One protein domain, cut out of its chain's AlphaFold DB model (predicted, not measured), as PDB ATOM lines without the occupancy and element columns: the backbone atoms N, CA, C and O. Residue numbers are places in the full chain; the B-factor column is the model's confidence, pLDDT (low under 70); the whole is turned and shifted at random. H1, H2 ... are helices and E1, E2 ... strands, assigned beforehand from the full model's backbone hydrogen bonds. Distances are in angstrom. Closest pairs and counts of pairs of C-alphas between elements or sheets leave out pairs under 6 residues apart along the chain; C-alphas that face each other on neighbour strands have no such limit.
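AT A GLANCE: This is residues 6 to 164 of the 183 residues of the protein "dTDP-4-dehydro-6-deoxyglucose reductase" of Acidimicrobiaceae bacterium (UniProt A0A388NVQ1). Two lobes stand end to end: in the larger, the sheet E1 E2 E6 is a slab between two long helices, H2 over one face and H4 over the other; in the smaller, H3 touches H5, and the short pair E4 and E8 lies beyond. The small mixed sheet E3 E5 E7 joins the lobes. There are 159 printed residues, with five named helices and eight named strands in the order E1 H1 H2 E2 E3 H3 E4 E5 H4 E6 E7 H5 E8, a mixed class. The whole is elongated, 55 by 29 by 28 A, and only just compact, close to loose, with a radius of gyration of the C-alphas of 17.9 A.

HOW THE PARTS SIT: Begin at E2, residues 57 to 63, the inner strand between E1, residues 6 to 11, and E6, residues 131 to 136. It is parallel to both: look for N 8 and O 59 at 2.8 A, and N 60 and O 132 at 2.8 A. In these three layers, helices on both faces of a sheet, H2, residues 35 to 54, is over E1 and E2 at a height over the sheet of 9.5 A, its closest C-alphas to E1 being Lys 40 and Ser 10, 5.8 A. On the opposite face H4, residues 108 to 124, is over E2 and E6 at 9.0 A, with Ala 111 and Val 136 closest, 5.9 A between C-alphas. H1, residues 12 to 15, touches residues 36 to 41 of H2 alone, the C-alphas of Gly 14 and Gly 37 closest at 4.1 A. E1, H1 H2 and E2 form a strand-helix-strand unit, parallel neighbours with helices between, its crossover right-handed. E2 runs on into E3, residues 65 to 67, at 86 degrees. Staggered along E5, residues 102 to 107, are parallel E3, with N 67 and O 106 at 3.0 A, and antiparallel E7, residues 141 to 143, with N 142 and O 103 at 2.9 A. H3, residues 79 to 88, touches H5, residues 144 to 155, the same way at 36 degrees, only just steep; the C-alphas of Cys 84 and Ala 151 are closest, 7.0 A. E4, residues 93 to 95, and E8, residues 161 to 163, are parallel, with N 162 and O 93 at 2.9 A. In H2, H3, H4 and H5 every O i to N i+4 pair is within hydrogen-bond range; H1 is too short for one.

IN THESE COORDINATES: Find C-alpha 6 at (13.268, 16.975, 295.502), where E1 begins; H2 runs 28.6 A from C-alpha 35 at (30.099, 4.219, 306.578), H4 24.3 A and E2 18.9 A. E8 ends at C-alpha 163, (54.343, 15.240, 304.799).

THE WHOLE: The farthest C-alphas, Arg 90 and Ala 128, are 55.4 A apart. The printed part has no cut; the long links are H1 to H2 and E3 to H3. Mean pLDDT of the printed part is 92.1, with residues 76, 163 and 164 under 70.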
ATOM      1  N   ILE A   6      12.247  17.065 294.453       95.69
ATOM      2  CA  ILE A   6      13.268  16.975 295.502       95.69
ATOM      3  C   ILE A   6      14.632  16.777 294.848       95.69
ATOM      4  O   ILE A   6      14.851  15.797 294.139       95.69
ATOM      5  N   PHE A   7      15.576  17.672 295.123       97.56
ATOM      6  CA  PHE A   7      16.984  17.433 294.817       97.56
ATOM      7  C   PHE A   7      17.701  16.910 296.063       97.56
ATOM      8  O   PHE A   7      17.637  17.524 297.129       97.56
ATOM      9  N   HIS A   8      18.420  15.797 295.930       97.94
ATOM     10  CA  HIS A   8      19.221  15.221 297.001       97.94
ATOM     11  C   HIS A   8      20.714  15.279 296.683       97.94
ATOM     12  O   HIS A   8      21.186  14.673 295.722       97.94
ATOM     13  N   ALA A   9      21.467  15.963 297.544       97.75
ATOM     14  CA  ALA A   9      22.921  16.020 297.479       97.75
ATOM     15  C   ALA A   9      23.555  14.735 298.051       97.75
ATOM     16  O   ALA A   9      23.775  14.599 299.264       97.75
ATOM     17  N   SER A  10      23.868  13.796 297.161       98.12
ATOM     18  CA  SER A  10      24.654  12.593 297.440       98.12
ATOM     19  C   SER A  10      26.154  12.837 297.190       98.12
ATOM     20  O   SER A  10      26.598  13.959 296.949       98.12
ATOM     21  N   SER A  11      26.973  11.789 297.283       97.38
ATOM     22  CA  SER A  11      28.430  11.859 297.151       97.38
ATOM     23  C   SER A  11      28.939  10.869 296.111       97.38
ATOM     24  O   SER A  11      28.846   9.664 296.316       97.38
ATOM     25  N   ALA A  12      29.551  11.361 295.031       96.94
ATOM     26  CA  ALA A  12      30.166  10.497 294.025       96.94
ATOM     27  C   ALA A  12      31.353   9.722 294.622       96.94
ATOM     28  O   ALA A  12      31.389   8.495 294.596       96.94
ATOM     29  N   GLY A  13      32.296  10.435 295.247       93.56
ATOM     30  CA  GLY A  13      33.492   9.820 295.832       93.56
ATOM     31  C   GLY A  13      33.188   8.802 296.933       93.56
ATOM     32  O   GLY A  13      33.883   7.797 297.029       93.56
ATOM     33  N   GLY A  14      32.148   9.029 297.745       94.38
ATOM     34  CA  GLY A  14      31.756   8.101 298.807       94.38
ATOM     35  C   GLY A  14      31.052   6.847 298.288       94.38
ATOM     36  O   GLY A  14      31.318   5.749 298.774       94.38
ATOM     37  N   VAL A  15      30.168   7.009 297.301       96.94
ATOM     38  CA  VAL A  15      29.323   5.930 296.777       96.94
ATOM     39  C   VAL A  15      30.089   5.003 295.823       96.94
ATOM     40  O   VAL A  15      29.862   3.795 295.838       96.94
ATOM     41  N   TYR A  16      31.040   5.532 295.050       96.44
ATOM     42  CA  TYR A  16      31.842   4.751 294.095       96.44
ATOM     43  C   TYR A  16      33.219   4.322 294.625       96.44
ATOM     44  O   TYR A  16      34.057   3.845 293.865       96.44
ATOM     45  N   ALA A  17      33.490   4.499 295.921       92.00
ATOM     46  CA  ALA A  17      34.831   4.344 296.493       92.00
ATOM     47  C   ALA A  17      35.479   2.960 296.275       92.00
ATOM     48  O   ALA A  17      36.704   2.861 296.268       92.00
ATOM     49  N   GLY A  18      34.679   1.903 296.139       92.44
ATOM     50  CA  GLY A  18      35.117   0.533 295.867       92.44
ATOM     51  C   GLY A  18      34.611  -0.022 294.540       92.44
ATOM     52  O   GLY A  18      34.705  -1.231 294.336       92.44
ATOM     53  N   SER A  19      34.035   0.821 293.679       93.88
ATOM     54  CA  SER A  19      33.609   0.427 292.335       93.88
ATOM     55  C   SER A  19      34.830   0.151 291.449       93.88
ATOM     56  O   SER A  19      35.930   0.647 291.696       93.88
ATOM     57  N   GLU A  20      34.636  -0.652 290.409       91.19
ATOM     58  CA  GLU A  20      35.687  -1.083 289.478       91.19
ATOM     59  C   GLU A  20      35.428  -0.493 288.082       91.19
ATOM     60  O   GLU A  20      34.326  -0.021 287.808       91.19
ATOM     61  N   ASN A  21      36.439  -0.506 287.205       89.62
ATOM     62  CA  ASN A  21      36.359  -0.025 285.814       89.62
ATOM     63  C   ASN A  21      36.051   1.479 285.671       89.62
ATOM     64  O   ASN A  21      34.987   1.884 285.209       89.62
ATOM     65  N   GLN A  22      37.009   2.325 286.060       88.38
ATOM     66  CA  GLN A  22      36.945   3.769 285.801       88.38
ATOM     67  C   GLN A  22      37.055   4.081 284.289       88.38
ATOM     68  O   GLN A  22      37.732   3.338 283.577       88.38
ATOM     69  N   PRO A  23      36.471   5.193 283.792       93.69
ATOM     70  CA  PRO A  23      35.790   6.251 284.543       93.69
ATOM     71  C   PRO A  23      34.391   5.846 285.024       93.69
ATOM     72  O   PRO A  23      33.636   5.203 284.302       93.69
ATOM     73  N   PHE A  24      34.035   6.260 286.240       95.38
ATOM     74  CA  PHE A  24      32.713   5.992 286.801       95.38
ATOM     75  C   PHE A  24      31.662   6.935 286.214       95.38
ATOM     76  O   PHE A  24      31.879   8.146 286.119       95.38
ATOM     77  N   THR A  25      30.509   6.373 285.872       96.50
ATOM     78  CA  THR A  25      29.355   7.078 285.309       96.50
ATOM     79  C   THR A  25      28.120   6.842 286.183       96.50
ATOM     80  O   THR A  25      28.139   6.055 287.135       96.50
ATOM     81  N   GLU A  26      27.009   7.492 285.857       96.12
ATOM     82  CA  GLU A  26      25.700   7.253 286.469       96.12
ATOM     83  C   GLU A  26      25.253   5.783 286.347       96.12
ATOM     84  O   GLU A  26      24.503   5.306 287.195       96.12
ATOM     85  N   LEU A  27      25.764   5.054 285.347       95.75
ATOM     86  CA  LEU A  27      25.475   3.636 285.101       95.75
ATOM     87  C   LEU A  27      26.370   2.686 285.908       95.75
ATOM     88  O   LEU A  27      26.094   1.490 285.988       95.75
ATOM     89  N   THR A  28      27.459   3.186 286.495       96.38
ATOM     90  CA  THR A  28      28.345   2.365 287.321       96.38
ATOM     91  C   THR A  28      27.605   1.882 288.571       96.38
ATOM     92  O   THR A  28      26.909   2.649 289.241       96.38
ATOM     93  N   VAL A  29      27.792   0.610 288.934       96.62
ATOM     94  CA  VAL A  29      27.223   0.052 290.166       96.62
ATOM     95  C   VAL A  29      27.917   0.680 291.385       96.62
ATOM     96  O   VAL A  29      29.152   0.636 291.480       96.62
ATOM     97  N   PRO A  30      27.160   1.275 292.326       96.69
ATOM     98  CA  PRO A  30      27.727   1.864 293.531       96.69
ATOM     99  C   PRO A  30      28.284   0.782 294.466       96.69
ATOM    100  O   PRO A  30      27.623  -0.217 294.739       96.69
ATOM    101  N   LYS A  31      29.492   0.992 294.994       97.00
ATOM    102  CA  LYS A  31      30.158   0.085 295.942       97.00
ATOM    103  C   LYS A  31      30.892   0.920 297.000       97.00
ATOM    104  O   LYS A  31      32.092   1.168 296.871       97.00
ATOM    105  N   PRO A  32      30.186   1.421 298.030       95.94
ATOM    106  CA  PRO A  32      30.800   2.240 299.067       95.94
ATOM    107  C   PRO A  32      31.730   1.402 299.954       95.94
ATOM    108  O   PRO A  32      31.415   0.273 300.315       95.94
ATOM    109  N   THR A  33      32.862   1.977 300.360       94.00
ATOM    110  CA  THR A  33      33.845   1.332 301.260       94.00
ATOM    111  C   THR A  33      33.893   1.968 302.650       94.00
ATOM    112  O   THR A  33      34.672   1.555 303.507       94.00
ATOM    113  N   THR A  34      33.068   2.992 302.884       93.06
ATOM    114  CA  THR A  34      33.014   3.754 304.137       93.06
ATOM    115  C   THR A  34      31.580   3.847 304.648       93.06
ATOM    116  O   THR A  34      30.634   3.839 303.859       93.06
ATOM    117  N   ALA A  35      31.412   4.012 305.965       95.81
ATOM    118  CA  ALA A  35      30.099   4.219 306.578       95.81
ATOM    119  C   ALA A  35      29.379   5.459 306.017       95.81
ATOM    120  O   ALA A  35      28.172   5.426 305.802       95.81
ATOM    121  N   TYR A  36      30.123   6.529 305.709       94.31
ATOM    122  CA  TYR A  36      29.579   7.723 305.058       94.31
ATOM    123  C   TYR A  36      29.013   7.413 303.664       94.31
ATOM    124  O   TYR A  36      27.879   7.784 303.365       94.31
ATOM    125  N   GLY A  37      29.775   6.699 302.826       96.00
ATOM    126  CA  GLY A  37      29.322   6.287 301.496       96.00
ATOM    127  C   GLY A  37      28.092   5.379 301.551       96.00
ATOM    128  O   GLY A  37      27.140   5.592 300.804       96.00
ATOM    129  N   ALA A  38      28.076   4.419 302.479       97.62
ATOM    130  CA  ALA A  38      26.936   3.530 302.695       97.62
ATOM    131  C   ALA A  38      25.692   4.293 303.180       97.62
ATOM    132  O   ALA A  38      24.591   4.053 302.689       97.62
ATOM    133  N   ALA A  39      25.860   5.259 304.089       98.00
ATOM    134  CA  ALA A  39      24.769   6.110 304.552       98.00
ATOM    135  C   ALA A  39      24.197   6.980 303.423       98.00
ATOM    136  O   ALA A  39      22.979   7.106 303.318       98.00
ATOM    137  N   LYS A  40      25.051   7.539 302.552       98.00
ATOM    138  CA  LYS A  40      24.608   8.273 301.357       98.00
ATOM    139  C   LYS A  40      23.815   7.387 300.405       98.00
ATOM    140  O   LYS A  40      22.734   7.784 299.993       98.00
ATOM    141  N   LEU A  41      24.293   6.176 300.124       98.06
ATOM    142  CA  LEU A  41      23.561   5.244 299.268       98.06
ATOM    143  C   LEU A  41      22.198   4.858 299.872       98.06
ATOM    144  O   LEU A  41      21.191   4.901 299.178       98.06
ATOM    145  N   LYS A  42      22.131   4.614 301.187       98.25
ATOM    146  CA  LYS A  42      20.863   4.344 301.885       98.25
ATOM    147  C   LYS A  42      19.877   5.521 301.820       98.25
ATOM    148  O   LYS A  42      18.671   5.304 301.731       98.25
ATOM    149  N   GLN A  43      20.367   6.766 301.869       98.25
ATOM    150  CA  GLN A  43      19.533   7.960 301.664       98.25
ATOM    151  C   GLN A  43      18.949   7.998 300.247       98.25
ATOM    152  O   GLN A  43      17.774   8.324 300.088       98.25
ATOM    153  N   GLU A  44      19.741   7.634 299.232       98.12
ATOM    154  CA  GLU A  44      19.256   7.524 297.852       98.12
ATOM    155  C   GLU A  44      18.134   6.489 297.726       98.12
ATOM    156  O   GLU A  44      17.095   6.795 297.146       98.12
ATOM    157  N   ASP A  45      18.313   5.297 298.297       97.69
ATOM    158  CA  ASP A  45      17.320   4.218 298.221       97.69
ATOM    159  C   ASP A  45      16.004   4.595 298.911       97.69
ATOM    160  O   ASP A  45      14.927   4.393 298.350       97.69
ATOM    161  N   CYS A  46      16.084   5.239 300.079       97.31
ATOM    162  CA  CYS A  46      14.911   5.754 300.787       97.31
ATOM    163  C   CYS A  46      14.134   6.778 299.943       97.31
ATOM    164  O   CYS A  46      12.904   6.742 299.886       97.31
ATOM    165  N   LEU A  47      14.839   7.668 299.240       96.25
ATOM    166  CA  LEU A  47      14.197   8.641 298.359       96.25
ATOM    167  C   LEU A  47      13.581   7.993 297.119       96.25
ATOM    168  O   LEU A  47      12.504   8.420 296.707       96.25
ATOM    169  N   ARG A  48      14.217   6.967 296.538       95.94
ATOM    170  CA  ARG A  48      13.629   6.198 295.427       95.94
ATOM    171  C   ARG A  48      12.323   5.532 295.856       95.94
ATOM    172  O   ARG A  48      11.329   5.649 295.147       95.94
ATOM    173  N   GLU A  49      12.291   4.909 297.033       95.12
ATOM    174  CA  GLU A  49      11.061   4.325 297.584       95.12
ATOM    175  C   GLU A  49       9.975   5.393 297.795       95.12
ATOM    176  O   GLU A  49       8.828   5.216 297.379       95.12
ATOM    177  N   PHE A  50      10.339   6.534 298.385       92.06
ATOM    178  CA  PHE A  50       9.432   7.662 298.599       92.06
ATOM    179  C   PHE A  50       8.858   8.213 297.283       92.06
ATOM    180  O   PHE A  50       7.653   8.446 297.185       92.06
ATOM    181  N   SER A  51       9.703   8.364 296.257       93.00
ATOM    182  CA  SER A  51       9.315   8.783 294.905       93.00
ATOM    183  C   SER A  51       8.289   7.829 294.295       93.00
ATOM    184  O   SER A  51       7.250   8.286 293.825       93.00
ATOM    185  N   SER A  52       8.529   6.515 294.374       91.00
ATOM    186  CA  SER A  52       7.603   5.499 293.856       91.00
ATOM    187  C   SER A  52       6.253   5.496 294.576       91.00
ATOM    188  O   SER A  52       5.231   5.212 293.960       91.00
ATOM    189  N   ARG A  53       6.226   5.802 295.879       90.62
ATOM    190  CA  ARG A  53       4.999   5.773 296.693       90.62
ATOM    191  C   ARG A  53       4.105   6.995 296.514       90.62
ATOM    192  O   ARG A  53       2.896   6.873 296.675       90.62
ATOM    193  N   LEU A  54       4.689   8.163 296.254       87.94
ATOM    194  CA  LEU A  54       3.965   9.442 296.228       87.94
ATOM    195  C   LEU A  54       3.930  10.103 294.845       87.94
ATOM    196  O   LEU A  54       3.435  11.220 294.731       87.94
ATOM    197  N   ASP A  55       4.470   9.442 293.817       86.38
ATOM    198  CA  ASP A  55       4.622   9.975 292.452       86.38
ATOM    199  C   ASP A  55       5.340  11.342 292.418       86.38
ATOM    200  O   ASP A  55       5.036  12.243 291.633       86.38
ATOM    201  N   ILE A  56       6.325  11.516 293.306       89.94
ATOM    202  CA  ILE A  56       7.129  12.739 293.403       89.94
ATOM    203  C   ILE A  56       8.402  12.566 292.586       89.94
ATOM    204  O   ILE A  56       9.087  11.545 292.682       89.94
ATOM    205  N   ARG A  57       8.766  13.596 291.816       94.12
ATOM    206  CA  ARG A  57      10.030  13.609 291.081       94.12
ATOM    207  C   ARG A  57      11.206  13.849 292.025       94.12
ATOM    208  O   ARG A  57      11.175  14.759 292.857       94.12
ATOM    209  N   ILE A  58      12.276  13.085 291.841       96.75
ATOM    210  CA  ILE A  58      13.529  13.247 292.577       96.75
ATOM    211  C   ILE A  58      14.718  13.339 291.622       96.75
ATOM    212  O   ILE A  58      14.784  12.624 290.624       96.75
ATOM    213  N   VAL A  59      15.694  14.175 291.966       97.75
ATOM    214  CA  VAL A  59      17.024  14.173 291.347       97.75
ATOM    215  C   VAL A  59      18.048  13.842 292.417       97.75
ATOM    216  O   VAL A  59      18.234  14.587 293.376       97.75
ATOM    217  N   ILE A  60      18.747  12.731 292.237       98.44
ATOM    218  CA  ILE A  60      19.898  12.366 293.049       98.44
ATOM    219  C   ILE A  60      21.135  12.955 292.374       98.44
ATOM    220  O   ILE A  60      21.536  12.516 291.299       98.44
ATOM    221  N   GLY A  61      21.754  13.952 292.999       98.25
ATOM    222  CA  GLY A  61      23.018  14.521 292.542       98.25
ATOM    223  C   GLY A  61      24.190  13.899 293.286       98.25
ATOM    224  O   GLY A  61      24.403  14.204 294.458       98.25
ATOM    225  N   ARG A  62      24.980  13.049 292.631       98.25
ATOM    226  CA  ARG A  62      26.234  12.521 293.188       98.25
ATOM    227  C   ARG A  62      27.350  13.537 292.920       98.25
ATOM    228  O   ARG A  62      27.864  13.613 291.809       98.25
ATOM    229  N   ILE A  63      27.707  14.326 293.935       98.06
ATOM    230  CA  ILE A  63      28.663  15.441 293.811       98.06
ATOM    231  C   ILE A  63      30.097  14.947 294.074       98.06
ATOM    232  O   ILE A  63      30.314  14.153 295.001       98.06
ATOM    233  N   SER A  64      31.074  15.385 293.268       96.44
ATOM    234  CA  SER A  64      32.507  15.189 293.558       96.44
ATOM    235  C   SER A  64      33.003  16.154 294.650       96.44
ATOM    236  O   SER A  64      32.216  16.619 295.475       96.44
ATOM    237  N   ASN A  65      34.313  16.418 294.743       94.75
ATOM    238  CA  ASN A  65      34.846  17.288 295.790       94.75
ATOM    239  C   ASN A  65      34.478  18.746 295.491       94.75
ATOM    240  O   ASN A  65      35.182  19.446 294.765       94.75
ATOM    241  N   LEU A  66      33.355  19.182 296.054       94.75
ATOM    242  CA  LEU A  66      32.866  20.547 295.950       94.75
ATOM    243  C   LEU A  66      33.828  21.517 296.652       94.75
ATOM    244  O   LEU A  66      34.253  21.264 297.781       94.75
ATOM    245  N   TYR A  67      34.142  22.632 295.999       94.81
ATOM    246  CA  TYR A  67      34.924  23.721 296.584       94.81
ATOM    247  C   TYR A  67      34.387  25.085 296.142       94.81
ATOM    248  O   TYR A  67      33.736  25.208 295.105       94.81
ATOM    249  N   GLY A  68      34.679  26.134 296.908       92.69
ATOM    250  CA  GLY A  68      34.312  27.498 296.544       92.69
ATOM    251  C   GLY A  68      34.147  28.416 297.748       92.69
ATOM    252  O   GLY A  68      34.448  28.045 298.882       92.69
ATOM    253  N   ALA A  69      33.673  29.633 297.479       87.94
ATOM    254  CA  ALA A  69      33.403  30.628 298.509       87.94
ATOM    255  C   ALA A  69      32.355  30.134 299.524       87.94
ATOM    256  O   ALA A  69      31.502  29.306 299.202       87.94
ATOM    257  N   ASN A  70      32.405  30.684 300.740       85.94
ATOM    258  CA  ASN A  70      31.481  30.401 301.848       85.94
ATOM    259  C   ASN A  70      31.512  28.962 302.387       85.94
ATOM    260  O   ASN A  70      30.629  28.573 303.150       85.94
ATOM    261  N   GLN A  71      32.526  28.168 302.031       85.12
ATOM    262  CA  GLN A  71      32.733  26.890 302.692       85.12
ATOM    263  C   GLN A  71      33.054  27.115 304.175       85.12
ATOM    264  O   GLN A  71      33.938  27.896 304.526       85.12
ATOM    265  N   ASP A  72      32.344  26.398 305.042       83.19
ATOM    266  CA  ASP A  72      32.586  26.401 306.481       83.19
ATOM    267  C   ASP A  72      33.961  25.791 306.798       83.19
ATOM    268  O   ASP A  72      34.152  24.577 306.711       83.19
ATOM    269  N   LEU A  73      34.915  26.651 307.164       78.44
ATOM    270  CA  LEU A  73      36.292  26.275 307.495       78.44
ATOM    271  C   LEU A  73      36.433  25.647 308.891       78.44
ATOM    272  O   LEU A  73      37.512  25.158 309.215       78.44
ATOM    273  N   SER A  74      35.387  25.672 309.731       76.44
ATOM    274  CA  SER A  74      35.405  24.985 311.034       76.44
ATOM    275  C   SER A  74      35.325  23.467 310.869       76.44
ATOM    276  O   SER A  74      35.866  22.698 311.666       76.44
ATOM    277  N   LYS A  75      34.697  23.021 309.777       72.31
ATOM    278  CA  LYS A  75      34.729  21.634 309.338       72.31
ATOM    279  C   LYS A  75      36.080  21.420 308.669       72.31
ATOM    280  O   LYS A  75      36.347  22.006 307.629       72.31
ATOM    281  N   ASN A  76      36.922  20.554 309.235       66.06
ATOM    282  CA  ASN A  76      38.198  20.123 308.642       66.06
ATOM    283  C   ASN A  76      37.976  19.268 307.372       66.06
ATOM    284  O   ASN A  76      38.372  18.106 307.300       66.06
ATOM    285  N   GLN A  77      37.277  19.815 306.382       73.56
ATOM    286  CA  GLN A  77      36.871  19.171 305.141       73.56
ATOM    287  C   GLN A  77      37.121  20.133 303.977       73.56
ATOM    288  O   GLN A  77      36.909  21.335 304.101       73.56
ATOM    289  N   GLY A  78      37.524  19.590 302.827       85.25
ATOM    290  CA  GLY A  78      37.787  20.358 301.607       85.25
ATOM    291  C   GLY A  78      39.231  20.838 301.494       85.25
ATOM    292  O   GLY A  78      39.604  21.883 302.016       85.25
ATOM    293  N   LEU A  79      40.030  20.087 300.731       90.38
ATOM    294  CA  LEU A  79      41.463  20.333 300.572       90.38
ATOM    295  C   LEU A  79      41.784  21.751 300.077       90.38
ATOM    296  O   LEU A  79      42.674  22.391 300.625       90.38
ATOM    297  N   ILE A  80      41.069  22.245 299.059       92.88
ATOM    298  CA  ILE A  80      41.334  23.565 298.462       92.88
ATOM    299  C   ILE A  80      41.156  24.674 299.504       92.88
ATOM    300  O   ILE A  80      42.034  25.517 299.665       92.88
ATOM    301  N   SER A  81      40.066  24.631 300.269       91.06
ATOM    302  CA  SER A  81      39.775  25.605 301.324       91.06
ATOM    303  C   SER A  81      40.803  25.549 302.457       91.06
ATOM    304  O   SER A  81      41.274  26.596 302.905       91.06
ATOM    305  N   THR A  82      41.234  24.345 302.851       89.88
ATOM    306  CA  THR A  82      42.338  24.164 303.804       89.88
ATOM    307  C   THR A  82      43.636  24.775 303.280       89.88
ATOM    308  O   THR A  82      44.274  25.532 304.002       89.88
ATOM    309  N   ILE A  83      44.014  24.510 302.023       91.88
ATOM    310  CA  ILE A  83      45.228  25.069 301.407       91.88
ATOM    311  C   ILE A  83      45.178  26.600 301.416       91.88
ATOM    312  O   ILE A  83      46.114  27.235 301.901       91.88
ATOM    313  N   CYS A  84      44.084  27.198 300.934       91.69
ATOM    314  CA  CYS A  84      43.912  28.651 300.911       91.69
ATOM    315  C   CYS A  84      44.021  29.253 302.320       91.69
ATOM    316  O   CYS A  84      44.781  30.194 302.542       91.69
ATOM    317  N   SER A  85      43.308  28.675 303.289       90.19
ATOM    318  CA  SER A  85      43.330  29.123 304.682       90.19
ATOM    319  C   SER A  85      44.726  29.012 305.308       90.19
ATOM    320  O   SER A  85      45.182  29.945 305.969       90.19
ATOM    321  N   SER A  86      45.422  27.893 305.101       90.62
ATOM    322  CA  SER A  86      46.773  27.671 305.622       90.62
ATOM    323  C   SER A  86      47.788  28.647 305.033       90.62
ATOM    324  O   SER A  86      48.602  29.185 305.778       90.62
ATOM    325  N   ILE A  87      47.718  28.937 303.727       91.81
ATOM    326  CA  ILE A  87      48.590  29.930 303.083       91.81
ATOM    327  C   ILE A  87      48.369  31.315 303.700       91.81
ATOM    328  O   ILE A  87      49.333  31.964 304.105       91.81
ATOM    329  N   LEU A  88      47.109  31.741 303.833       90.69
ATOM    330  CA  LEU A  88      46.759  33.045 304.404       90.69
ATOM    331  C   LEU A  88      47.187  33.182 305.872       90.69
ATOM    332  O   LEU A  88      47.608  34.256 306.294       90.69
ATOM    333  N   ARG A  89      47.127  32.091 306.643       91.38
ATOM    334  CA  ARG A  89      47.532  32.050 308.060       91.38
ATOM    335  C   ARG A  89      49.001  31.682 308.279       91.38
ATOM    336  O   ARG A  89      49.424  31.596 309.427       91.38
ATOM    337  N   ARG A  90      49.772  31.445 307.212       90.06
ATOM    338  CA  ARG A  90      51.161  30.946 307.265       90.06
ATOM    339  C   ARG A  90      51.316  29.673 308.112       90.06
ATOM    340  O   ARG A  90      52.311  29.496 308.810       90.06
ATOM    341  N   GLN A  91      50.330  28.785 308.045       91.00
ATOM    342  CA  GLN A  91      50.329  27.508 308.756       91.00
ATOM    343  C   GLN A  91      50.746  26.361 307.826       91.00
ATOM    344  O   GLN A  91      50.435  26.399 306.631       91.00
ATOM    345  N   PRO A  92      51.423  25.322 308.346       89.12
ATOM    346  CA  PRO A  92      51.730  24.137 307.562       89.12
ATOM    347  C   PRO A  92      50.454  23.385 307.162       89.12
ATOM    348  O   PRO A  92      49.509  23.250 307.939       89.12
ATOM    349  N   ILE A  93      50.444  22.870 305.935       88.56
ATOM    350  CA  ILE A  93      49.420  21.971 305.408       88.56
ATOM    351  C   ILE A  93      49.897  20.544 305.666       88.56
ATOM    352  O   ILE A  93      50.920  20.120 305.124       88.56
ATOM    353  N   ASN A  94      49.151  19.802 306.481       84.69
ATOM    354  CA  ASN A  94      49.433  18.394 306.745       84.69
ATOM    355  C   ASN A  94      48.828  17.539 305.631       84.69
ATOM    356  O   ASN A  94      47.607  17.395 305.543       84.69
ATOM    357  N   LEU A  95      49.680  16.988 304.765       83.44
ATOM    358  CA  LEU A  95      49.253  16.091 303.696       83.44
ATOM    359  C   LEU A  95      49.492  14.640 304.102       83.44
ATOM    360  O   LEU A  95      50.604  14.237 304.440       83.44
ATOM    361  N   PHE A  96      48.421  13.857 304.025       81.56
ATOM    362  CA  PHE A  96      48.411  12.433 304.357       81.56
ATOM    363  C   PHE A  96      48.395  11.543 303.117       81.56
ATOM    364  O   PHE A  96      48.105  10.362 303.223       81.56
ATOM    365  N   VAL A  97      48.623  12.092 301.928       81.06
ATOM    366  CA  VAL A  97      48.610  11.346 300.667       81.06
ATOM    367  C   VAL A  97      49.691  11.895 299.730       81.06
ATOM    368  O   VAL A  97      50.042  13.074 299.852       81.06
ATOM    369  N   PRO A  98      50.220  11.076 298.800       86.50
ATOM    370  CA  PRO A  98      51.182  11.534 297.798       86.50
ATOM    371  C   PRO A  98      50.628  12.686 296.950       86.50
ATOM    372  O   PRO A  98      49.417  12.757 296.718       86.50
ATOM    373  N   LEU A  99      51.501  13.566 296.454       87.56
ATOM    374  CA  LEU A  99      51.102  14.744 295.671       87.56
ATOM    375  C   LEU A  99      50.473  14.377 294.322       87.56
ATOM    376  O   LEU A  99      49.674  15.145 293.787       87.56
ATOM    377  N   GLU A 100      50.792  13.192 293.811       88.69
ATOM    378  CA  GLU A 100      50.265  12.602 292.581       88.69
ATOM    379  C   GLU A 100      48.824  12.105 292.753       88.69
ATOM    380  O   GLU A 100      48.161  11.757 291.776       88.69
ATOM    381  N   THR A 101      48.320  12.065 293.993       88.94
ATOM    382  CA  THR A 101      46.935  11.688 294.269       88.94
ATOM    383  C   THR A 101      46.001  12.646 293.551       88.94
ATOM    384  O   THR A 101      46.048  13.859 293.763       88.94
ATOM    385  N   SER A 102      45.133  12.086 292.717       91.44
ATOM    386  CA  SER A 102      44.232  12.832 291.852       91.44
ATOM    387  C   SER A 102      42.783  12.657 292.283       91.44
ATOM    388  O   SER A 102      42.347  11.567 292.683       91.44
ATOM    389  N   ARG A 103      42.025  13.751 292.242       92.31
ATOM    390  CA  ARG A 103      40.599  13.783 292.567       92.31
ATOM    391  C   ARG A 103      39.881  14.759 291.640       92.31
ATOM    392  O   ARG A 103      40.471  15.720 291.155       92.31
ATOM    393  N   ASN A 104      38.589  14.528 291.446       95.75
ATOM    394  CA  ASN A 104      37.718  15.475 290.764       95.75
ATOM    395  C   ASN A 104      37.285  16.577 291.742       95.75
ATOM    396  O   ASN A 104      36.725  16.253 292.800       95.75
ATOM    397  N   TYR A 105      37.556  17.838 291.406       95.81
ATOM    398  CA  TYR A 105      37.162  19.010 292.191       95.81
ATOM    399  C   TYR A 105      36.238  19.886 291.359       95.81
ATOM    400  O   TYR A 105      36.635  20.350 290.295       95.81
ATOM    401  N   ILE A 106      35.033  20.144 291.858       96.62
ATOM    402  CA  ILE A 106      34.039  20.955 291.156       96.62
ATOM    403  C   ILE A 106      33.796  22.269 291.893       96.62
ATOM    404  O   ILE A 106      33.567  22.286 293.105       96.62
ATOM    405  N   TYR A 107      33.865  23.378 291.156       96.50
ATOM    406  CA  TYR A 107      33.585  24.696 291.707       96.50
ATOM    407  C   TYR A 107      32.089  24.831 292.010       96.50
ATOM    408  O   TYR A 107      31.241  24.389 291.236       96.50
ATOM    409  N   VAL A 108      31.748  25.475 293.127       95.94
ATOM    410  CA  VAL A 108      30.359  25.632 293.586       95.94
ATOM    411  C   VAL A 108      29.457  26.308 292.553       95.94
ATOM    412  O   VAL A 108      28.298  25.921 292.413       95.94
ATOM    413  N   GLY A 109      29.993  27.256 291.777       97.06
ATOM    414  CA  GLY A 109      29.260  27.888 290.682       97.06
ATOM    415  C   GLY A 109      28.880  26.887 289.590       97.06
ATOM    416  O   GLY A 109      27.718  26.833 289.191       97.06
ATOM    417  N   ASP A 110      29.817  26.039 289.166       97.25
ATOM    418  CA  ASP A 110      29.571  25.003 288.155       97.25
ATOM    419  C   ASP A 110      28.611  23.932 288.661       97.25
ATOM    420  O   ASP A 110      27.638  23.600 287.986       97.25
ATOM    421  N   ALA A 111      28.820  23.460 289.891       97.62
ATOM    422  CA  ALA A 111      27.917  22.511 290.526       97.62
ATOM    423  C   ALA A 111      26.488  23.057 290.596       97.62
ATOM    424  O   ALA A 111      25.549  22.349 290.245       97.62
ATOM    425  N   SER A 112      26.314  24.323 290.993       97.19
ATOM    426  CA  SER A 112      24.988  24.944 291.069       97.19
ATOM    427  C   SER A 112      24.284  24.989 289.710       97.19
ATOM    428  O   SER A 112      23.096  24.679 289.637       97.19
ATOM    429  N   ARG A 113      25.016  25.286 288.625       97.81
ATOM    430  CA  ARG A 113      24.477  25.269 287.258       97.81
ATOM    431  C   ARG A 113      24.009  23.872 286.863       97.81
ATOM    432  O   ARG A 113      22.848  23.711 286.502       97.81
ATOM    433  N   ILE A 114      24.862  22.860 287.042       97.94
ATOM    434  CA  ILE A 114      24.530  21.460 286.728       97.94
ATOM    435  C   ILE A 114      23.296  20.995 287.516       97.94
ATOM    436  O   ILE A 114      22.423  20.329 286.963       97.94
ATOM    437  N   ILE A 115      23.198  21.359 288.798       97.94
ATOM    438  CA  ILE A 115      22.061  21.009 289.660       97.94
ATOM    439  C   ILE A 115      20.763  21.635 289.144       97.94
ATOM    440  O   ILE A 115      19.749  20.946 289.022       97.94
ATOM    441  N   VAL A 116      20.790  22.932 288.831       97.38
ATOM    442  CA  VAL A 116      19.624  23.653 288.307       97.38
ATOM    443  C   VAL A 116      19.193  23.083 286.956       97.38
ATOM    444  O   VAL A 116      17.997  22.920 286.716       97.38
ATOM    445  N   ASP A 117      20.139  22.743 286.086       96.94
ATOM    446  CA  ASP A 117      19.832  22.178 284.774       96.94
ATOM    447  C   ASP A 117      19.255  20.765 284.887       96.94
ATOM    448  O   ASP A 117      18.235  20.472 284.261       96.94
ATOM    449  N   ALA A 118      19.804  19.924 285.767       96.56
ATOM    450  CA  ALA A 118      19.242  18.609 286.067       96.56
ATOM    451  C   ALA A 118      17.808  18.701 286.610       96.56
ATOM    452  O   ALA A 118      16.930  17.944 286.197       96.56
ATOM    453  N   ALA A 119      17.544  19.670 287.490       95.06
ATOM    454  CA  ALA A 119      16.205  19.928 288.005       95.06
ATOM    455  C   ALA A 119      15.231  20.371 286.902       95.06
ATOM    456  O   ALA A 119      14.107  19.873 286.831       95.06
ATOM    457  N   LYS A 120      15.656  21.268 286.003       94.44
ATOM    458  CA  LYS A 120      14.840  21.709 284.860       94.44
ATOM    459  C   LYS A 120      14.512  20.558 283.912       94.44
ATOM    460  O   LYS A 120      13.379  20.491 283.442       94.44
ATOM    461  N   ILE A 121      15.476  19.678 283.632       93.81
ATOM    462  CA  ILE A 121      15.265  18.489 282.797       93.81
ATOM    463  C   ILE A 121      14.216  17.584 283.446       93.81
ATOM    464  O   ILE A 121      13.215  17.273 282.809       93.81
ATOM    465  N   ALA A 122      14.373  17.265 284.734       93.69
ATOM    466  CA  ALA A 122      13.425  16.423 285.462       93.69
ATOM    467  C   ALA A 122      11.995  16.997 285.473       93.69
ATOM    468  O   ALA A 122      11.025  16.254 285.342       93.69
ATOM    469  N   VAL A 123      11.845  18.319 285.613       91.62
ATOM    470  CA  VAL A 123      10.530  18.990 285.587       91.62
ATOM    471  C   VAL A 123       9.896  18.963 284.195       91.62
ATOM    472  O   VAL A 123       8.680  18.811 284.090       91.62
ATOM    473  N   LYS A 124      10.697  19.127 283.136       91.12
ATOM    474  CA  LYS A 124      10.221  19.116 281.745       91.12
ATOM    475  C   LYS A 124       9.962  17.710 281.212       91.12
ATOM    476  O   LYS A 124       9.248  17.575 280.218       91.12
ATOM    477  N   ASP A 125      10.520  16.685 281.853       88.44
ATOM    478  CA  ASP A 125      10.285  15.305 281.464       88.44
ATOM    479  C   ASP A 125       8.794  14.956 281.585       88.44
ATOM    480  O   ASP A 125       8.190  14.953 282.668       88.44
ATOM    481  N   SER A 126       8.204  14.701 280.418       84.00
ATOM    482  CA  SER A 126       6.806  14.294 280.255       84.00
ATOM    483  C   SER A 126       6.654  12.770 280.272       84.00
ATOM    484  O   SER A 126       5.537  12.268 280.164       84.00
ATOM    485  N   GLY A 127       7.765  12.036 280.396       83.00
ATOM    486  CA  GLY A 127       7.780  10.587 280.496       83.00
ATOM    487  C   GLY A 127       7.206  10.064 281.814       83.00
ATOM    488  O   GLY A 127       6.794  10.808 282.709       83.00
ATOM    489  N   ALA A 128       7.193   8.738 281.946       81.19
ATOM    490  CA  ALA A 128       6.828   8.058 283.190       81.19
ATOM    491  C   ALA A 128       7.945   8.117 284.251       81.19
ATOM    492  O   ALA A 128       7.714   7.780 285.411       81.19
ATOM    493  N   THR A 129       9.151   8.556 283.882       86.81
ATOM    494  CA  THR A 129      10.298   8.618 284.787       86.81
ATOM    495  C   THR A 129      10.061   9.647 285.892       86.81
ATOM    496  O   THR A 129       9.625  10.776 285.664       86.81
ATOM    497  N   ARG A 130      10.334   9.245 287.136       92.19
ATOM    498  CA  ARG A 130      10.282  10.128 288.317       92.19
ATOM    499  C   ARG A 130      11.611  10.233 289.042       92.19
ATOM    500  O   ARG A 130      11.780  11.111 289.881       92.19
ATOM    501  N   GLN A 131      12.556   9.362 288.719       94.88
ATOM    502  CA  GLN A 131      13.812   9.226 289.435       94.88
ATOM    503  C   GLN A 131      14.952   9.512 288.474       94.88
ATOM    504  O   GLN A 131      15.149   8.786 287.503       94.88
ATOM    505  N   PHE A 132      15.703  10.566 288.761       96.50
ATOM    506  CA  PHE A 132      16.828  11.003 287.950       96.50
ATOM    507  C   PHE A 132      18.112  10.898 288.771       96.50
ATOM    508  O   PHE A 132      18.121  11.171 289.974       96.50
ATOM    509  N   LEU A 133      19.210  10.518 288.124       97.75
ATOM    510  CA  LEU A 133      20.542  10.471 288.721       97.75
ATOM    511  C   LEU A 133      21.471  11.344 287.883       97.75
ATOM    512  O   LEU A 133      21.487  11.228 286.663       97.75
ATOM    513  N   LYS A 134      22.255  12.199 288.539       97.88
ATOM    514  CA  LYS A 134      23.251  13.033 287.867       97.88
ATOM    515  C   LYS A 134      24.565  13.047 288.628       97.88
ATOM    516  O   LYS A 134      24.592  13.329 289.828       97.88
ATOM    517  N   LEU A 135      25.663  12.783 287.928       97.88
ATOM    518  CA  LEU A 135      26.996  13.118 288.405       97.88
ATOM    519  C   LEU A 135      27.215  14.627 288.279       97.88
ATOM    520  O   LEU A 135      27.120  15.201 287.196       97.88
ATOM    521  N   VAL A 136      27.525  15.262 289.404       98.12
ATOM    522  CA  VAL A 136      27.883  16.682 289.476       98.12
ATOM    523  C   VAL A 136      29.390  16.744 289.686       98.12
ATOM    524  O   VAL A 136      29.884  16.712 290.817       98.12
ATOM    525  N   VAL A 137      30.116  16.725 288.570       97.25
ATOM    526  CA  VAL A 137      31.575  16.579 288.503       97.25
ATOM    527  C   VAL A 137      32.157  17.574 287.502       97.25
ATOM    528  O   VAL A 137      31.453  18.016 286.600       97.25
ATOM    529  N   ALA A 138      33.426  17.936 287.676       95.94
ATOM    530  CA  ALA A 138      34.181  18.685 286.673       95.94
ATOM    531  C   ALA A 138      34.669  17.746 285.556       95.94
ATOM    532  O   ALA A 138      34.762  16.535 285.772       95.94
ATOM    533  N   ASP A 139      35.036  18.306 284.405       90.62
ATOM    534  CA  ASP A 139      35.519  17.530 283.252       90.62
ATOM    535  C   ASP A 139      36.882  16.874 283.504       90.62
ATOM    536  O   ASP A 139      37.183  15.807 282.971       90.62
ATOM    537  N   GLU A 140      37.699  17.492 284.359       90.06
ATOM    538  CA  GLU A 140      39.067  17.068 284.618       90.06
ATOM    539  C   GLU A 140      39.315  16.772 286.097       90.06
ATOM    540  O   GLU A 140      38.700  17.331 287.012       90.06
ATOM    541  N   ASN A 141      40.281  15.890 286.336       93.25
ATOM    542  CA  ASN A 141      40.810  15.647 287.665       93.25
ATOM    543  C   ASN A 141      42.074  16.466 287.900       93.25
ATOM    544  O   ASN A 141      42.917  16.597 287.017       93.25
ATOM    545  N   LEU A 142      42.258  16.918 289.138       93.31
ATOM    546  CA  LEU A 142      43.459  17.627 289.555       93.31
ATOM    547  C   LEU A 142      44.230  16.802 290.577       93.31
ATOM    548  O   LEU A 142      43.662  16.263 291.535       93.31
ATOM    549  N   THR A 143      45.548  16.746 290.392       94.62
ATOM    550  CA  THR A 143      46.442  16.240 291.434       94.62
ATOM    551  C   THR A 143      46.583  17.268 292.552       94.62
ATOM    552  O   THR A 143      46.422  18.476 292.345       94.62
ATOM    553  N   ILE A 144      46.935  16.804 293.747       92.75
ATOM    554  CA  ILE A 144      47.251  17.698 294.867       92.75
ATOM    555  C   ILE A 144      48.427  18.612 294.502       92.75
ATOM    556  O   ILE A 144      48.387  19.807 294.799       92.75
ATOM    557  N   GLY A 145      49.431  18.086 293.795       92.75
ATOM    558  CA  GLY A 145      50.534  18.877 293.251       92.75
ATOM    559  C   GLY A 145      50.060  20.010 292.332       92.75
ATOM    560  O   GLY A 145      50.508  21.148 292.492       92.75
ATOM    561  N   ASN A 146      49.107  19.744 291.427       94.31
ATOM    562  CA  ASN A 146      48.530  20.788 290.572       94.31
ATOM    563  C   ASN A 146      47.818  21.860 291.400       94.31
ATOM    564  O   ASN A 146      48.053  23.044 291.175       94.31
ATOM    565  N   ILE A 147      47.011  21.465 292.389       94.75
ATOM    566  CA  ILE A 147      46.292  22.409 293.260       94.75
ATOM    567  C   ILE A 147      47.269  23.304 294.023       94.75
ATOM    568  O   ILE A 147      47.085  24.518 294.073       94.75
ATOM    569  N   LEU A 148      48.327  22.730 294.596       93.75
ATOM    570  CA  LEU A 148      49.351  23.493 295.311       93.75
ATOM    571  C   LEU A 148      50.086  24.469 294.392       93.75
ATOM    572  O   LEU A 148      50.381  25.590 294.804       93.75
ATOM    573  N   ASN A 149      50.367  24.066 293.150       94.31
ATOM    574  CA  ASN A 149      50.994  24.941 292.166       94.31
ATOM    575  C   ASN A 149      50.069  26.100 291.768       94.31
ATOM    576  O   ASN A 149      50.505  27.250 291.741       94.31
ATOM    577  N   VAL A 150      48.782  25.821 291.536       94.81
ATOM    578  CA  VAL A 150      47.768  26.859 291.294       94.81
ATOM    579  C   VAL A 150      47.696  27.816 292.483       94.81
ATOM    580  O   VAL A 150      47.809  29.024 292.296       94.81
ATOM    581  N   ALA A 151      47.608  27.299 293.709       93.69
ATOM    582  CA  ALA A 151      47.568  28.122 294.914       93.69
ATOM    583  C   ALA A 151      48.827  28.992 295.057       93.69
ATOM    584  O   ALA A 151      48.722  30.194 295.296       93.69
ATOM    585  N   LYS A 152      50.022  28.430 294.830       93.69
ATOM    586  CA  LYS A 152      51.282  29.188 294.819       93.69
ATOM    587  C   LYS A 152      51.245  30.333 293.804       93.69
ATOM    588  O   LYS A 152      51.703  31.430 294.115       93.69
ATOM    589  N   ASN A 153      50.717  30.092 292.607       95.12
ATOM    590  CA  ASN A 153      50.651  31.102 291.551       95.12
ATOM    591  C   ASN A 153      49.645  32.213 291.871       95.12
ATOM    592  O   ASN A 153      49.941  33.381 291.625       95.12
ATOM    593  N   VAL A 154      48.499  31.861 292.459       94.94
ATOM    594  CA  VAL A 154      47.454  32.813 292.865       94.94
ATOM    595  C   VAL A 154      47.915  33.670 294.044       94.94
ATOM    596  O   VAL A 154      47.869  34.893 293.968       94.94
ATOM    597  N   PHE A 155      48.404  33.050 295.121       93.75
ATOM    598  CA  PHE A 155      48.792  33.765 296.341       93.75
ATOM    599  C   PHE A 155      50.200  34.365 296.282       93.75
ATOM    600  O   PHE A 155      50.550  35.160 297.148       93.75
ATOM    601  N   ARG A 156      51.030  33.956 295.313       93.19
ATOM    602  CA  ARG A 156      52.469  34.287 295.234       93.19
ATOM    603  C   ARG A 156      53.262  33.883 296.489       93.19
ATOM    604  O   ARG A 156      54.363  34.373 296.717       93.19
ATOM    605  N   ILE A 157      52.733  32.943 297.274       90.62
ATOM    606  CA  ILE A 157      53.329  32.412 298.506       90.62
ATOM    607  C   ILE A 157      53.531  30.907 298.328       90.62
ATOM    608  O   ILE A 157      52.618  30.197 297.904       90.62
ATOM    609  N   LYS A 158      54.725  30.398 298.658       87.19
ATOM    610  CA  LYS A 158      54.990  28.953 298.649       87.19
ATOM    611  C   LYS A 158      54.248  28.297 299.826       87.19
ATOM    612  O   LYS A 158      54.528  28.669 300.965       87.19
ATOM    613  N   PRO A 159      53.350  27.324 299.589       86.12
ATOM    614  CA  PRO A 159      52.671  26.630 300.676       86.12
ATOM    615  C   PRO A 159      53.680  25.865 301.542       86.12
ATOM    616  O   PRO A 159      54.544  25.160 301.016       86.12
ATOM    617  N   LEU A 160      53.569  26.003 302.863       87.31
ATOM    618  CA  LEU A 160      54.325  25.192 303.814       87.31
ATOM    619  C   LEU A 160      53.646  23.827 303.906       87.31
ATOM    620  O   LEU A 160      52.466  23.754 304.238       87.31
ATOM    621  N   ILE A 161      54.362  22.755 303.587       84.69
ATOM    622  CA  ILE A 161      53.800  21.402 303.534       84.69
ATOM    623  C   ILE A 161      54.558  20.533 304.523       84.69
ATOM    624  O   ILE A 161      55.783  20.462 304.468       84.69
ATOM    625  N   THR A 162      53.815  19.844 305.380       81.88
ATOM    626  CA  THR A 162      54.355  18.770 306.213       81.88
ATOM    627  C   THR A 162      53.808  17.457 305.677       81.88
ATOM    628  O   THR A 162      52.594  17.240 305.653       81.88
ATOM    629  N   ALA A 163      54.700  16.592 305.197       66.38
ATOM    630  CA  ALA A 163      54.343  15.240 304.799       66.38
ATOM    631  C   ALA A 163      54.487  14.325 306.019       66.38
ATOM    632  O   ALA A 163      55.574  14.213 306.584       66.38
ATOM    633  N   SER A 164      53.401  13.675 306.437       57.81
ATOM    634  CA  SER A 164      53.443  12.678 307.511       57.81
ATOM    635  C   SER A 164      53.145  11.297 306.941       57.81
ATOM    636  O   SER A 164      52.025  11.008 306.519       57.81
TER     637      SER A 164